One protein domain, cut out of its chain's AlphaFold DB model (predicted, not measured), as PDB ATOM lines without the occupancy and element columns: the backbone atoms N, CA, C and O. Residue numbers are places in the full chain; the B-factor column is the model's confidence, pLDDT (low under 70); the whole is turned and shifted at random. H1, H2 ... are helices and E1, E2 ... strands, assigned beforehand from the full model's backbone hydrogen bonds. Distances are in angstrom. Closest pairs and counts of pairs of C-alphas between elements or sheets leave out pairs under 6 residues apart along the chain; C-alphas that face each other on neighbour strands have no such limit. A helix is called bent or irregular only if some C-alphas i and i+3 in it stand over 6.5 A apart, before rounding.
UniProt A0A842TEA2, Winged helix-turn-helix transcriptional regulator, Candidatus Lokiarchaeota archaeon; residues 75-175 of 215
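AT A GLANCE: This is residues 75 to 175 of the 215 residues of the protein "Winged helix-turn-helix transcriptional regulator" of Candidatus Lokiarchaeota archaeon (UniProt A0A842TEA2). A twisted wall of four antiparallel strands has two helices side by side over one face, H1 over the half with E2 and E3 and H2 over the half with E1 and E4; both helices run along the strands. The opposite face bears no named helix. The printed part has 101 residues with two named helices and four named strands, along the chain E1, H1, E2, E3, H2, E4, and the sheet's order is E2, E3, E1, E4. The class is mixed, helices and strands. The whole is compact, with a radius of gyration of the C-alphas of 13.7 A, yet elongated in outline, spanning 40 by 24 by 24 A.

IN THESE COORDINATES: In the sheet, E1 is residues 81 to 90, 28.3 A long, from C-alpha 81 at (224.197, 273.870, 238.811). E3 is residues 120 to 128, 25.9 A; E2 is residues 109 to 115, 16.8 A; E4 is residues 153 to 161, 22.5 A, ending at C-alpha 161 at (221.406, 265.847, 245.405). H1 is residues 93 to 105, 19.9 A; it is irregular, but only just, with C-alphas 94 and 97 7.0 A apart. H2 is residues 141 to 149, 11.6 A, from C-alpha 141 at (213.828, 263.835, 229.558).

HOW THE PARTS SIT: E3 and E1, the inner strands, are antiparallel neighbours at 158 degrees, with N 86 and O 123 2.8 A apart, within hydrogen-bond range. The edge strand E2 forms a hairpin with E3, at 169 degrees; N 113 and O 122 are 2.9 A apart. The edge strand E4 is the antiparallel neighbour of E1 at 160 degrees, with N 87 and O 157 at 2.8 A. H1 is on the sheet over E3, at a height of 8.4 A over the sheet, along the strands at 13 degrees to E3 on the local plane. The closest C-alphas of H1 and E2 are those of Phe 103 and Thr 109, 6.1 A. H2 is on the same face, at a height of 9.5 A over the sheet, over E1 and, only just, over E4, with 3 of its C-alphas falling there. It runs along the strands, at 17 degrees to E1 on the local plane. The closest C-alphas of H2 and E4 are those of Gln 148 and Cys 156, 5.8 A. H1 and H2 are apart, but only just, at 8.4 A. E1, H1, E2 and E3, H2, E4 are split strand-helix-strand units, two strands running the same way with another strand between them in the sheet, and both crossovers are right-handed. Of the O i to N i+4 pairs, 6 of 9 in H1 and 3 of 5 in H2 are within hydrogen-bond range.

THE WHOLE: The C-alphas farthest apart are those of Cys 78 and Arg 92, 40.1 A. The printed part has no cut. The link from E3 to H2, 12 residues, is long; the other links between named elements are tight. Residues 162 to 175 hold no named element. The mean pLDDT of the printed part is 82.5, and it is under 70 at residues 130 to 138, 162 to 166 and 174 to 175.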
ATOM      1  N   ASN A  75     233.406 275.811 240.332       82.56
ATOM      2  CA  ASN A  75     232.452 275.787 241.431       82.56
ATOM      3  C   ASN A  75     231.018 275.700 240.874       82.56
ATOM      4  O   ASN A  75     230.543 276.683 240.302       82.56
ATOM      5  N   PRO A  76     230.317 274.563 241.034       77.88
ATOM      6  CA  PRO A  76     228.967 274.390 240.502       77.88
ATOM      7  C   PRO A  76     227.943 275.339 241.135       77.88
ATOM      8  O   PRO A  76     227.000 275.752 240.466       77.88
ATOM      9  N   GLU A  77     228.136 275.722 242.401       76.25
ATOM     10  CA  GLU A  77     227.240 276.635 243.117       76.25
ATOM     11  C   GLU A  77     227.284 278.040 242.518       76.25
ATOM     12  O   GLU A  77     226.241 278.647 242.262       76.25
ATOM     13  N   CYS A  78     228.490 278.531 242.227       80.00
ATOM     14  CA  CYS A  78     228.677 279.817 241.557       80.00
ATOM     15  C   CYS A  78     228.077 279.835 240.143       80.00
ATOM     16  O   CYS A  78     227.863 280.911 239.594       80.00
ATOM     17  N   LEU A  79     227.800 278.662 239.569       78.75
ATOM     18  CA  LEU A  79     227.288 278.482 238.213       78.75
ATOM     19  C   LEU A  79     225.838 277.974 238.181       78.75
ATOM     20  O   LEU A  79     225.363 277.544 237.137       78.75
ATOM     21  N   SER A  80     225.123 278.031 239.312       78.69
ATOM     22  CA  SER A  80     223.715 277.611 239.427       78.69
ATOM     23  C   SER A  80     223.441 276.189 238.915       78.69
ATOM     24  O   SER A  80     222.375 275.912 238.364       78.69
ATOM     25  N   LEU A  81     224.393 275.277 239.123       81.12
ATOM     26  CA  LEU A  81     224.197 273.870 238.811       81.12
ATOM     27  C   LEU A  81     223.542 273.109 239.960       81.12
ATOM     28  O   LEU A  81     223.914 273.281 241.123       81.12
ATOM     29  N   MET A  82     222.659 272.172 239.619       81.62
ATOM     30  CA  MET A  82     222.195 271.131 240.538       81.62
ATOM     31  C   MET A  82     222.604 269.747 240.054       81.62
ATOM     32  O   MET A  82     222.670 269.496 238.852       81.62
ATOM     33  N   TYR A  83     222.854 268.846 241.001       85.19
ATOM     34  CA  TYR A  83     223.233 267.469 240.719       85.19
ATOM     35  C   TYR A  83     222.058 266.519 240.894       85.19
ATOM     36  O   TYR A  83     221.231 266.698 241.786       85.19
ATOM     37  N   TYR A  84     222.048 265.468 240.085       87.62
ATOM     38  CA  TYR A  84     221.128 264.349 240.216       87.62
ATOM     39  C   TYR A  84     221.906 263.040 240.175       87.62
ATOM     40  O   TYR A  84     222.825 262.894 239.365       87.62
ATOM     41  N   ILE A  85     221.519 262.086 241.018       90.38
ATOM     42  CA  ILE A  85     221.905 260.685 240.864       90.38
ATOM     43  C   ILE A  85     220.823 259.988 240.056       90.38
ATOM     44  O   ILE A  85     219.640 260.092 240.366       90.38
ATOM     45  N   ILE A  86     221.245 259.246 239.041       92.75
ATOM     46  CA  ILE A  86     220.417 258.301 238.308       92.75
ATOM     47  C   ILE A  86     220.945 256.905 238.621       92.75
ATOM     48  O   ILE A  86     222.110 256.602 238.355       92.75
ATOM     49  N   ARG A  87     220.091 256.059 239.192       94.81
ATOM     50  CA  ARG A  87     220.377 254.653 239.481       94.81
ATOM     51  C   ARG A  87     219.559 253.787 238.541       94.81
ATOM     52  O   ARG A  87     218.335 253.827 238.596       94.81
ATOM     53  N   VAL A  88     220.228 253.008 237.703       96.38
ATOM     54  CA  VAL A  88     219.602 252.119 236.719       96.38
ATOM     55  C   VAL A  88     219.948 250.686 237.078       96.38
ATOM     56  O   VAL A  88     221.095 250.269 236.939       96.38
ATOM     57  N   GLU A  89     218.974 249.936 237.569       96.88
ATOM     58  CA  GLU A  89     219.114 248.504 237.805       96.88
ATOM     59  C   GLU A  89     218.873 247.746 236.500       96.88
ATOM     60  O   GLU A  89     217.849 247.933 235.838       96.88
ATOM     61  N   LEU A  90     219.820 246.894 236.115       96.44
ATOM     62  CA  LEU A  90     219.774 246.155 234.861       96.44
ATOM     63  C   LEU A  90     219.243 244.741 235.082       96.44
ATOM     64  O   LEU A  90     219.528 244.099 236.093       96.44
ATOM     65  N   LYS A  91     218.541 244.201 234.084       95.31
ATOM     66  CA  LYS A  91     218.099 242.797 234.103       95.31
ATOM     67  C   LYS A  91     219.256 241.821 233.916       95.31
ATOM     68  O   LYS A  91     219.203 240.704 234.420       95.31
ATOM     69  N   ARG A  92     220.292 242.214 233.166       92.44
ATOM     70  CA  ARG A  92     221.464 241.373 232.880       92.44
ATOM     71  C   ARG A  92     222.742 242.198 232.927       92.44
ATOM     72  O   ARG A  92     222.756 243.344 232.490       92.44
ATOM     73  N   ASN A  93     223.821 241.593 233.410       88.25
ATOM     74  CA  ASN A  93     225.111 242.266 233.569       88.25
ATOM     75  C   ASN A  93     225.756 242.659 232.232       88.25
ATOM     76  O   ASN A  93     226.321 243.738 232.102       88.25
ATOM     77  N   GLN A  94     225.557 241.841 231.198       89.06
ATOM     78  CA  GLN A  94     226.049 242.108 229.843       89.06
ATOM     79  C   GLN A  94     225.518 243.409 229.213       89.06
ATOM     80  O   GLN A  94     226.090 243.895 228.244       89.06
ATOM     81  N   ASP A  95     224.425 243.973 229.740       91.94
ATOM     82  CA  ASP A  95     223.842 245.212 229.225       91.94
ATOM     83  C   ASP A  95     224.532 246.465 229.818       91.94
ATOM     84  O   ASP A  95     224.275 247.585 229.374       91.94
ATOM     85  N   ALA A  96     225.437 246.302 230.794       90.38
ATOM     86  CA  ALA A  96     226.095 247.404 231.496       90.38
ATOM     87  C   ALA A  96     226.923 248.304 230.573       90.38
ATOM     88  O   ALA A  96     226.810 249.527 230.662       90.38
ATOM     89  N   ASP A  97     227.700 247.728 229.654       88.94
ATOM     90  CA  ASP A  97     228.567 248.494 228.748       88.94
ATOM     91  C   ASP A  97     227.775 249.457 227.858       88.94
ATOM     92  O   ASP A  97     228.217 250.578 227.593       88.94
ATOM     93  N   TYR A  98     226.569 249.055 227.448       90.88
ATOM     94  CA  TYR A  98     225.666 249.911 226.687       90.88
ATOM     95  C   TYR A  98     225.293 251.169 227.486       90.88
ATOM     96  O   TYR A  98     225.480 252.284 226.994       90.88
ATOM     97  N   PHE A  99     224.834 251.011 228.731       91.06
ATOM     98  CA  PHE A  99     224.424 252.140 229.572       91.06
ATOM     99  C   PHE A  99     225.611 252.970 230.071       91.06
ATOM    100  O   PHE A  99     225.519 254.199 230.110       91.06
ATOM    101  N   LEU A 100     226.745 252.337 230.385       90.62
ATOM    102  CA  LEU A 100     227.995 253.032 230.694       90.62
ATOM    103  C   LEU A 100     228.392 253.956 229.544       90.62
ATOM    104  O   LEU A 100     228.667 255.134 229.770       90.62
ATOM    105  N   ASN A 101     228.367 253.456 228.305       86.69
ATOM    106  CA  ASN A 101     228.675 254.260 227.128       86.69
ATOM    107  C   ASN A 101     227.615 255.347 226.877       86.69
ATOM    108  O   ASN A 101     227.960 256.474 226.525       86.69
ATOM    109  N   TYR A 102     226.334 255.040 227.094       87.62
ATOM    110  CA  TYR A 102     225.236 255.996 226.949       87.62
ATOM    111  C   TYR A 102     225.413 257.216 227.868       87.62
ATOM    112  O   TYR A 102     225.428 258.354 227.395       87.62
ATOM    113  N   PHE A 103     225.665 256.993 229.162       88.06
ATOM    114  CA  PHE A 103     225.986 258.070 230.102       88.06
ATOM    115  C   PHE A 103     227.341 258.718 229.805       88.06
ATOM    116  O   PHE A 103     227.464 259.936 229.881       88.06
ATOM    117  N   TYR A 104     228.360 257.949 229.417       84.19
ATOM    118  CA  TYR A 104     229.678 258.497 229.086       84.19
ATOM    119  C   TYR A 104     229.627 259.509 227.930       84.19
ATOM    120  O   TYR A 104     230.385 260.481 227.927       84.19
ATOM    121  N   ARG A 105     228.727 259.320 226.962       82.00
ATOM    122  CA  ARG A 105     228.533 260.259 225.847       82.00
ATOM    123  C   ARG A 105     227.762 261.515 226.250       82.00
ATOM    124  O   ARG A 105     227.861 262.521 225.555       82.00
ATOM    125  N   CYS A 106     227.019 261.486 227.353       83.56
ATOM    126  CA  CYS A 106     226.272 262.642 227.824       83.56
ATOM    127  C   CYS A 106     227.226 263.692 228.434       83.56
ATOM    128  O   CYS A 106     227.889 263.417 229.435       83.56
ATOM    129  N   PRO A 107     227.276 264.931 227.906       81.88
ATOM    130  CA  PRO A 107     228.169 265.971 228.426       81.88
ATOM    131  C   PRO A 107     227.756 266.457 229.824       81.88
ATOM    132  O   PRO A 107     228.580 267.019 230.551       81.88
ATOM    133  N   LYS A 108     226.494 266.211 230.212       83.19
ATOM    134  CA  LYS A 108     225.957 266.472 231.554       83.19
ATOM    135  C   LYS A 108     226.352 265.408 232.579       83.19
ATOM    136  O   LYS A 108     226.174 265.628 233.771       83.19
ATOM    137  N   THR A 109     226.910 264.275 232.156       85.94
ATOM    138  CA  THR A 109     227.386 263.245 233.081       85.94
ATOM    139  C   THR A 109     228.723 263.656 233.683       85.94
ATOM    140  O   THR A 109     229.727 263.838 232.991       85.94
ATOM    141  N   PHE A 110     228.724 263.801 235.003       82.31
ATOM    142  CA  PHE A 110     229.912 264.038 235.804       82.31
ATOM    143  C   PHE A 110     230.622 262.727 236.155       82.31
ATOM    144  O   PHE A 110     231.814 262.591 235.899       82.31
ATOM    145  N   LEU A 111     229.877 261.760 236.689       84.81
ATOM    146  CA  LEU A 111     230.384 260.456 237.106       84.81
ATOM    147  C   LEU A 111     229.464 259.370 236.557       84.81
ATOM    148  O   LEU A 111     228.251 259.548 236.550       84.81
ATOM    149  N   VAL A 112     230.020 258.242 236.130       89.44
ATOM    150  CA  VAL A 112     229.245 257.024 235.892       89.44
ATOM    151  C   VAL A 112     230.045 255.822 236.372       89.44
ATOM    152  O   VAL A 112     231.243 255.730 236.108       89.44
ATOM    153  N   VAL A 113     229.392 254.922 237.100       91.38
ATOM    154  CA  VAL A 113     229.983 253.688 237.618       91.38
ATOM    155  C   VAL A 113     229.011 252.523 237.466       91.38
ATOM    156  O   VAL A 113     227.796 252.714 237.453       91.38
ATOM    157  N   HIS A 114     229.555 251.311 237.382       92.50
ATOM    158  CA  HIS A 114     228.790 250.070 237.415       92.50
ATOM    159  C   HIS A 114     229.055 249.342 238.740       92.50
ATOM    160  O   HIS A 114     230.178 248.929 239.027       92.50
ATOM    161  N   SER A 115     228.009 249.191 239.547       91.19
ATOM    162  CA  SER A 115     227.983 248.318 240.718       91.19
ATOM    163  C   SER A 115     227.726 246.885 240.258       91.19
ATOM    164  O   SER A 115     226.584 246.513 239.997       91.19
ATOM    165  N   ILE A 116     228.791 246.084 240.152       85.88
ATOM    166  CA  ILE A 116     228.737 244.706 239.626       85.88
ATOM    167  C   ILE A 116     227.805 243.824 240.469       85.88
ATOM    168  O   ILE A 116     227.018 243.061 239.919       85.88
ATOM    169  N   ILE A 117     227.870 243.952 241.801       85.12
ATOM    170  CA  ILE A 117     227.101 243.115 242.737       85.12
ATOM    171  C   ILE A 117     225.600 243.388 242.611       85.12
ATOM    172  O   ILE A 117     224.801 242.460 242.598       85.12
ATOM    173  N   GLN A 118     225.220 244.663 242.514       85.50
ATOM    174  CA  GLN A 118     223.818 245.074 242.405       85.50
ATOM    175  C   GLN A 118     223.334 245.129 240.953       85.50
ATOM    176  O   GLN A 118     222.202 245.533 240.714       85.50
ATOM    177  N   ASN A 119     224.200 244.787 239.994       91.44
ATOM    178  CA  ASN A 119     223.966 244.948 238.565       91.44
ATOM    179  C   ASN A 119     223.350 246.317 238.211       91.44
ATOM    180  O   ASN A 119     222.333 246.420 237.521       91.44
ATOM    181  N   GLN A 120     223.937 247.375 238.770       94.56
ATOM    182  CA  GLN A 120     223.355 248.712 238.769       94.56
ATOM    183  C   GLN A 120     224.331 249.740 238.211       94.56
ATOM    184  O   GLN A 120     225.471 249.845 238.662       94.56
ATOM    185  N   ILE A 121     223.861 250.561 237.278       95.44
ATOM    186  CA  ILE A 121     224.562 251.765 236.840       95.44
ATOM    187  C   ILE A 121     224.192 252.915 237.768       95.44
ATOM    188  O   ILE A 121     223.017 253.144 238.043       95.44
ATOM    189  N   ILE A 122     225.193 253.651 238.234       94.00
ATOM    190  CA  ILE A 122     225.010 254.878 239.007       94.00
ATOM    191  C   ILE A 122     225.671 256.001 238.219       94.00
ATOM    192  O   ILE A 122     226.883 255.981 238.004       94.00
ATOM    193  N   ALA A 123     224.878 256.973 237.786       91.56
ATOM    194  CA  ALA A 123     225.350 258.158 237.090       91.56
ATOM    195  C   ALA A 123     225.048 259.410 237.912       91.56
ATOM    196  O   ALA A 123     223.926 259.600 238.366       91.56
ATOM    197  N   ILE A 124     226.038 260.283 238.072       88.81
ATOM    198  CA  ILE A 124     225.843 261.636 238.586       88.81
ATOM    199  C   ILE A 124     225.818 262.566 237.386       88.81
ATOM    200  O   ILE A 124     226.800 262.649 236.642       88.81
ATOM    201  N   ILE A 125     224.707 263.268 237.204       86.81
ATOM    202  CA  ILE A 125     224.559 264.305 236.185       86.81
ATOM    203  C   ILE A 125     224.410 265.673 236.842       86.81
ATOM    204  O   ILE A 125     224.029 265.764 238.009       86.81
ATOM    205  N   TYR A 126     224.696 266.729 236.093       83.88
ATOM    206  CA  TYR A 126     224.388 268.099 236.489       83.88
ATOM    207  C   TYR A 126     223.425 268.751 235.499       83.88
ATOM    208  O   TYR A 126     223.410 268.424 234.311       83.88
ATOM    209  N   GLU A 127     222.646 269.700 235.994       82.19
ATOM    210  CA  GLU A 127     221.750 270.540 235.208       82.19
ATOM    211  C   GLU A 127     221.972 272.003 235.570       82.19
ATOM    212  O   GLU A 127     222.115 272.344 236.745       82.19
ATOM    213  N   GLU A 128     222.000 272.852 234.547       80.25
ATOM    214  CA  GLU A 128     221.976 274.301 234.705       80.25
ATOM    215  C   GLU A 128     220.526 274.771 234.611       80.25
ATOM    216  O   GLU A 128     219.808 274.432 233.667       80.25
ATOM    217  N   PHE A 129     220.103 275.554 235.597       71.31
ATOM    218  CA  PHE A 129     218.743 276.061 235.674       71.31
ATOM    219  C   PHE A 129     218.683 277.539 235.305       71.31
ATOM    220  O   PHE A 129     219.426 278.350 235.855       71.31
ATOM    221  N   VAL A 130     217.725 277.892 234.440       64.00
ATOM    222  CA  VAL A 130     217.401 279.292 234.111       64.00
ATOM    223  C   VAL A 130     216.831 280.013 235.340       64.00
ATOM    224  O   VAL A 130     217.166 281.163 235.599       64.00
ATOM    225  N   ASN A 131     216.029 279.304 236.146       61.50
ATOM    226  CA  ASN A 131     215.463 279.783 237.405       61.50
ATOM    227  C   ASN A 131     215.773 278.782 238.524       61.50
ATOM    228  O   ASN A 131     215.499 277.595 238.378       61.50
ATOM    229  N   LYS A 132     216.275 279.253 239.675       54.03
ATOM    230  CA  LYS A 132     216.625 278.425 240.854       54.03
ATOM    231  C   LYS A 132     215.435 277.702 241.516       54.03
ATOM    232  O   LYS A 132     215.584 277.194 242.626       54.03
ATOM    233  N   SER A 133     214.253 277.664 240.894       52.66
ATOM    234  CA  SER A 133     213.147 276.837 241.368       52.66
ATOM    235  C   SER A 133     213.553 275.375 241.216       52.66
ATOM    236  O   SER A 133     213.642 274.857 240.106       52.66
ATOM    237  N   SER A 134     213.848 274.738 242.342       53.03
ATOM    238  CA  SER A 134     214.290 273.354 242.434       53.03
ATOM    239  C   SER A 134     213.251 272.410 241.824       53.03
ATOM    240  O   SER A 134     212.282 272.048 242.494       53.03
ATOM    241  N   SER A 135     213.421 271.997 240.567       57.84
ATOM    242  CA  SER A 135     212.640 270.879 240.050       57.84
ATOM    243  C   SER A 135     213.187 269.589 240.662       57.84
ATOM    244  O   SER A 135     214.390 269.317 240.624       57.84
ATOM    245  N   ALA A 136     212.301 268.776 241.240       60.41
ATOM    246  CA  ALA A 136     212.667 267.467 241.786       60.41
ATOM    247  C   ALA A 136     213.178 266.502 240.697       60.41
ATOM    248  O   ALA A 136     213.874 265.538 241.000       60.41
ATOM    249  N   VAL A 137     212.858 266.787 239.431       67.75
ATOM    250  CA  VAL A 137     213.214 265.973 238.269       67.75
ATOM    251  C   VAL A 137     214.170 266.763 237.365       67.75
ATOM    252  O   VAL A 137     213.910 267.942 237.097       67.75
ATOM    253  N   PRO A 138     215.268 266.149 236.893       69.31
ATOM    254  CA  PRO A 138     216.174 266.762 235.926       69.31
ATOM    255  C   PRO A 138     215.472 267.019 234.594       69.31
ATOM    256  O   PRO A 138     214.625 266.255 234.135       69.31
ATOM    257  N   CYS A 139     215.882 268.092 233.928       73.94
ATOM    258  CA  CYS A 139     215.237 268.543 232.705       73.94
ATOM    259  C   CYS A 139     215.508 267.640 231.482       73.94
ATOM    260  O   CYS A 139     214.775 267.696 230.490       73.94
ATOM    261  N   CYS A 140     216.551 266.803 231.526       74.25
ATOM    262  CA  CYS A 140     216.976 265.944 230.419       74.25
ATOM    263  C   CYS A 140     216.074 264.709 230.202       74.25
ATOM    264  O   CYS A 140     216.553 263.575 230.240       74.25
ATOM    265  N   LYS A 141     214.780 264.910 229.919       75.81
ATOM    266  CA  LYS A 141     213.828 263.835 229.558       75.81
ATOM    267  C   LYS A 141     214.362 262.931 228.443       75.81
ATOM    268  O   LYS A 141     214.381 261.718 228.569       75.81
ATOM    269  N   ASN A 142     214.962 263.535 227.420       76.19
ATOM    270  CA  ASN A 142     215.593 262.831 226.301       76.19
ATOM    271  C   ASN A 142     216.757 261.900 226.703       76.19
ATOM    272  O   ASN A 142     217.133 261.021 225.933       76.19
ATOM    273  N   LEU A 143     217.369 262.090 227.875       82.88
ATOM    274  CA  LEU A 143     218.328 261.132 228.428       82.88
ATOM    275  C   LEU A 143     217.612 260.023 229.209       82.88
ATOM    276  O   LEU A 143     218.029 258.873 229.133       82.88
ATOM    277  N   ILE A 144     216.567 260.379 229.954       86.38
ATOM    278  CA  ILE A 144     215.945 259.564 231.001       86.38
ATOM    279  C   ILE A 144     214.850 258.646 230.467       86.38
ATOM    280  O   ILE A 144     214.869 257.455 230.767       86.38
ATOM    281  N   ASP A 145     213.932 259.166 229.660       87.06
ATOM    282  CA  ASP A 145     212.770 258.423 229.170       87.06
ATOM    283  C   ASP A 145     213.187 257.183 228.353       87.06
ATOM    284  O   ASP A 145     212.619 256.106 228.574       87.06
ATOM    285  N   PRO A 146     214.228 257.241 227.486       88.25
ATOM    286  CA  PRO A 146     214.735 256.046 226.814       88.25
ATOM    287  C   PRO A 146     215.280 254.991 227.780       88.25
ATOM    288  O   PRO A 146     215.159 253.807 227.507       88.25
ATOM    289  N   ILE A 147     215.865 255.398 228.911       91.62
ATOM    290  CA  ILE A 147     216.368 254.461 229.926       91.62
ATOM    291  C   ILE A 147     215.195 253.816 230.666       91.62
ATOM    292  O   ILE A 147     215.166 252.600 230.817       91.62
ATOM    293  N   GLN A 148     214.225 254.616 231.116       91.50
ATOM    294  CA  GLN A 148     213.066 254.124 231.868       91.50
ATOM    295  C   GLN A 148     212.197 253.161 231.052       91.50
ATOM    296  O   GLN A 148     211.590 252.256 231.620       91.50
ATOM    297  N   SER A 149     212.151 253.348 229.733       92.31
ATOM    298  CA  SER A 149     211.394 252.506 228.805       92.31
ATOM    299  C   SER A 149     212.198 251.338 228.214       92.31
ATOM    300  O   SER A 149     211.610 250.481 227.549       92.31
ATOM    301  N   ASP A 150     213.517 251.260 228.439       95.25
ATOM    302  CA  ASP A 150     214.343 250.207 227.839       95.25
ATOM    303  C   ASP A 150     214.010 248.839 228.471       95.25
ATOM    304  O   ASP A 150     214.107 248.671 229.690       95.25
ATOM    305  N   PRO A 151     213.693 247.804 227.670       95.69
ATOM    306  CA  PRO A 151     213.368 246.475 228.184       95.69
ATOM    307  C   PRO A 151     214.509 245.805 228.964       95.69
ATOM    308  O   PRO A 151     214.249 244.809 229.643       95.69
ATOM    309  N   LYS A 152     215.750 246.306 228.882       96.19
ATOM    310  CA  LYS A 152     216.916 245.827 229.648       96.19
ATOM    311  C   LYS A 152     216.957 246.366 231.083       96.19
ATOM    312  O   LYS A 152     217.746 245.866 231.886       96.19
ATOM    313  N   VAL A 153     216.128 247.355 231.414       96.75
ATOM    314  CA  VAL A 153     216.090 248.011 232.725       96.75
ATOM    315  C   VAL A 153     215.013 247.372 233.601       96.75
ATOM    316  O   VAL A 153     213.903 247.098 233.147       96.75
ATOM    317  N   ASN A 154     215.362 247.079 234.855       95.69
ATOM    318  CA  ASN A 154     214.427 246.621 235.882       95.69
ATOM    319  C   ASN A 154     213.794 247.813 236.609       95.69
ATOM    320  O   ASN A 154     212.578 247.887 236.757       95.69
ATOM    321  N   SER A 155     214.629 248.761 237.031       95.19
ATOM    322  CA  SER A 155     214.199 249.983 237.702       95.19
ATOM    323  C   SER A 155     215.143 251.142 237.376       95.19
ATOM    324  O   SER A 155     216.337 250.951 237.139       95.19
ATOM    325  N   CYS A 156     214.604 252.361 237.344       94.94
ATOM    326  CA  CYS A 156     215.379 253.582 237.157       94.94
ATOM    327  C   CYS A 156     214.902 254.639 238.154       94.94
ATOM    328  O   CYS A 156     213.785 255.145 238.046       94.94
ATOM    329  N   VAL A 157     215.760 254.967 239.118       93.31
ATOM    330  CA  VAL A 157     215.482 255.917 240.201       93.31
ATOM    331  C   VAL A 157     216.315 257.174 239.992       93.31
ATOM    332  O   VAL A 157     217.485 257.093 239.618       93.31
ATOM    333  N   ILE A 158     215.704 258.336 240.228       91.06
ATOM    334  CA  ILE A 158     216.335 259.642 240.045       91.06
ATOM    335  C   ILE A 158     216.180 260.443 241.326       91.06
ATOM    336  O   ILE A 158     215.069 260.626 241.816       91.06
ATOM    337  N   GLU A 159     217.297 260.932 241.847       87.19
ATOM    338  CA  GLU A 159     217.361 261.629 243.126       87.19
ATOM    339  C   GLU A 159     218.123 262.940 242.945       87.19
ATOM    340  O   GLU A 159     219.265 262.950 242.484       87.19
ATOM    341  N   GLY A 160     217.496 264.061 243.305       82.50
ATOM    342  CA  GLY A 160     218.192 265.340 243.404       82.50
ATOM    343  C   GLY A 160     219.166 265.325 244.579       82.50
ATOM    344  O   GLY A 160     218.813 264.908 245.682       82.50
ATOM    345  N   LEU A 161     220.393 265.786 244.359       77.25
ATOM    346  CA  LEU A 161     221.406 265.847 245.405       77.25
ATOM    347  C   LEU A 161     221.402 267.191 246.119       77.25
ATOM    348  O   LEU A 161     221.503 268.255 245.507       77.25
ATOM    349  N   ILE A 162     221.357 267.119 247.449       66.25
ATOM    350  CA  ILE A 162     221.518 268.274 248.326       66.25
ATOM    351  C   ILE A 162     223.016 268.509 248.584       66.25
ATOM    352  O   ILE A 162     223.824 267.585 248.672       66.25
ATOM    353  N   ARG A 163     223.364 269.791 248.695       61.19
ATOM    354  CA  ARG A 163     224.675 270.426 248.479       61.19
ATOM    355  C   ARG A 163     225.883 269.884 249.260       61.19
ATOM    356  O   ARG A 163     227.006 270.156 248.859       61.19
ATOM    357  N   ASN A 164     225.699 269.117 250.332       59.34
ATOM    358  CA  ASN A 164     226.780 268.834 251.291       59.34
ATOM    359  C   ASN A 164     227.610 267.575 250.967       59.34
ATOM    360  O   ASN A 164     228.518 267.240 251.722       59.34
ATOM    361  N   LEU A 165     227.286 266.854 249.888       61.19
ATOM    362  CA  LEU A 165     227.876 265.542 249.576       61.19
ATOM    363  C   LEU A 165     228.888 265.555 248.416       61.19
ATOM    364  O   LEU A 165     229.453 264.511 248.100       61.19
ATOM    365  N   ILE A 166     229.128 266.703 247.772       65.31
ATOM    366  CA  ILE A 166     229.993 266.816 246.585       65.31
ATOM    367  C   ILE A 166     231.088 267.867 246.838       65.31
ATOM    368  O   ILE A 166     230.792 268.897 247.443       65.31
ATOM    369  N   PRO A 167     232.342 267.658 246.377       70.38
ATOM    370  CA  PRO A 167     233.377 268.684 246.449       70.38
ATOM    371  C   PRO A 167     232.930 270.016 245.830       70.38
ATOM    372  O   PRO A 167     232.369 270.041 244.736       70.38
ATOM    373  N   ASN A 168     233.277 271.131 246.484       76.50
ATOM    374  CA  ASN A 168     232.958 272.486 246.008       76.50
ATOM    375  C   ASN A 168     233.502 272.784 244.606       76.50
ATOM    376  O   ASN A 168     233.012 273.691 243.945       76.50
ATOM    377  N   PHE A 169     234.535 272.057 244.171       81.50
ATOM    378  CA  PHE A 169     235.134 272.198 242.855       81.50
ATOM    379  C   PHE A 169     235.147 270.867 242.121       81.50
ATOM    380  O   PHE A 169     235.649 269.869 242.639       81.50
ATOM    381  N   ILE A 170     234.648 270.880 240.888       78.31
ATOM    382  CA  ILE A 170     234.522 269.684 240.058       78.31
ATOM    383  C   ILE A 170     235.367 269.833 238.795       78.31
ATOM    384  O   ILE A 170     235.239 270.865 238.132       78.31
ATOM    385  N   PRO A 171     236.205 268.840 238.439       79.06
ATOM    386  CA  PRO A 171     236.988 268.895 237.212       79.06
ATOM    387  C   PRO A 171     236.073 268.918 235.980       79.06
ATOM    388  O   PRO A 171     235.121 268.141 235.870       79.06
ATOM    389  N   LEU A 172     236.374 269.813 235.042       73.81
ATOM    390  CA  LEU A 172     235.753 269.831 233.725       73.81
ATOM    391  C   LEU A 172     236.379 268.766 232.831       73.81
ATOM    392  O   LEU A 172     237.596 268.628 232.765       73.81
ATOM    393  N   ASP A 173     235.524 268.055 232.105       72.06
ATOM    394  CA  ASP A 173     235.929 267.059 231.122       72.06
ATOM    395  C   ASP A 173     235.895 267.651 229.700       72.06
ATOM    396  O   ASP A 173     234.964 268.379 229.339       72.06
ATOM    397  N   ASN A 174     236.890 267.311 228.878       67.12
ATOM    398  CA  ASN A 174     237.029 267.776 227.497       67.12
ATOM    399  C   ASN A 174     235.921 267.286 226.542       67.12
ATOM    400  O   ASN A 174     235.710 267.909 225.501       67.12
ATOM    401  N   ARG A 175     235.149 266.250 226.905       64.88
ATOM    402  CA  ARG A 175     233.935 265.798 226.191       64.88
ATOM    403  C   ARG A 175     232.921 266.924 225.959       64.88
ATOM    404  O   ARG A 175     232.050 266.806 225.104       64.88
TER     405      ARG A 175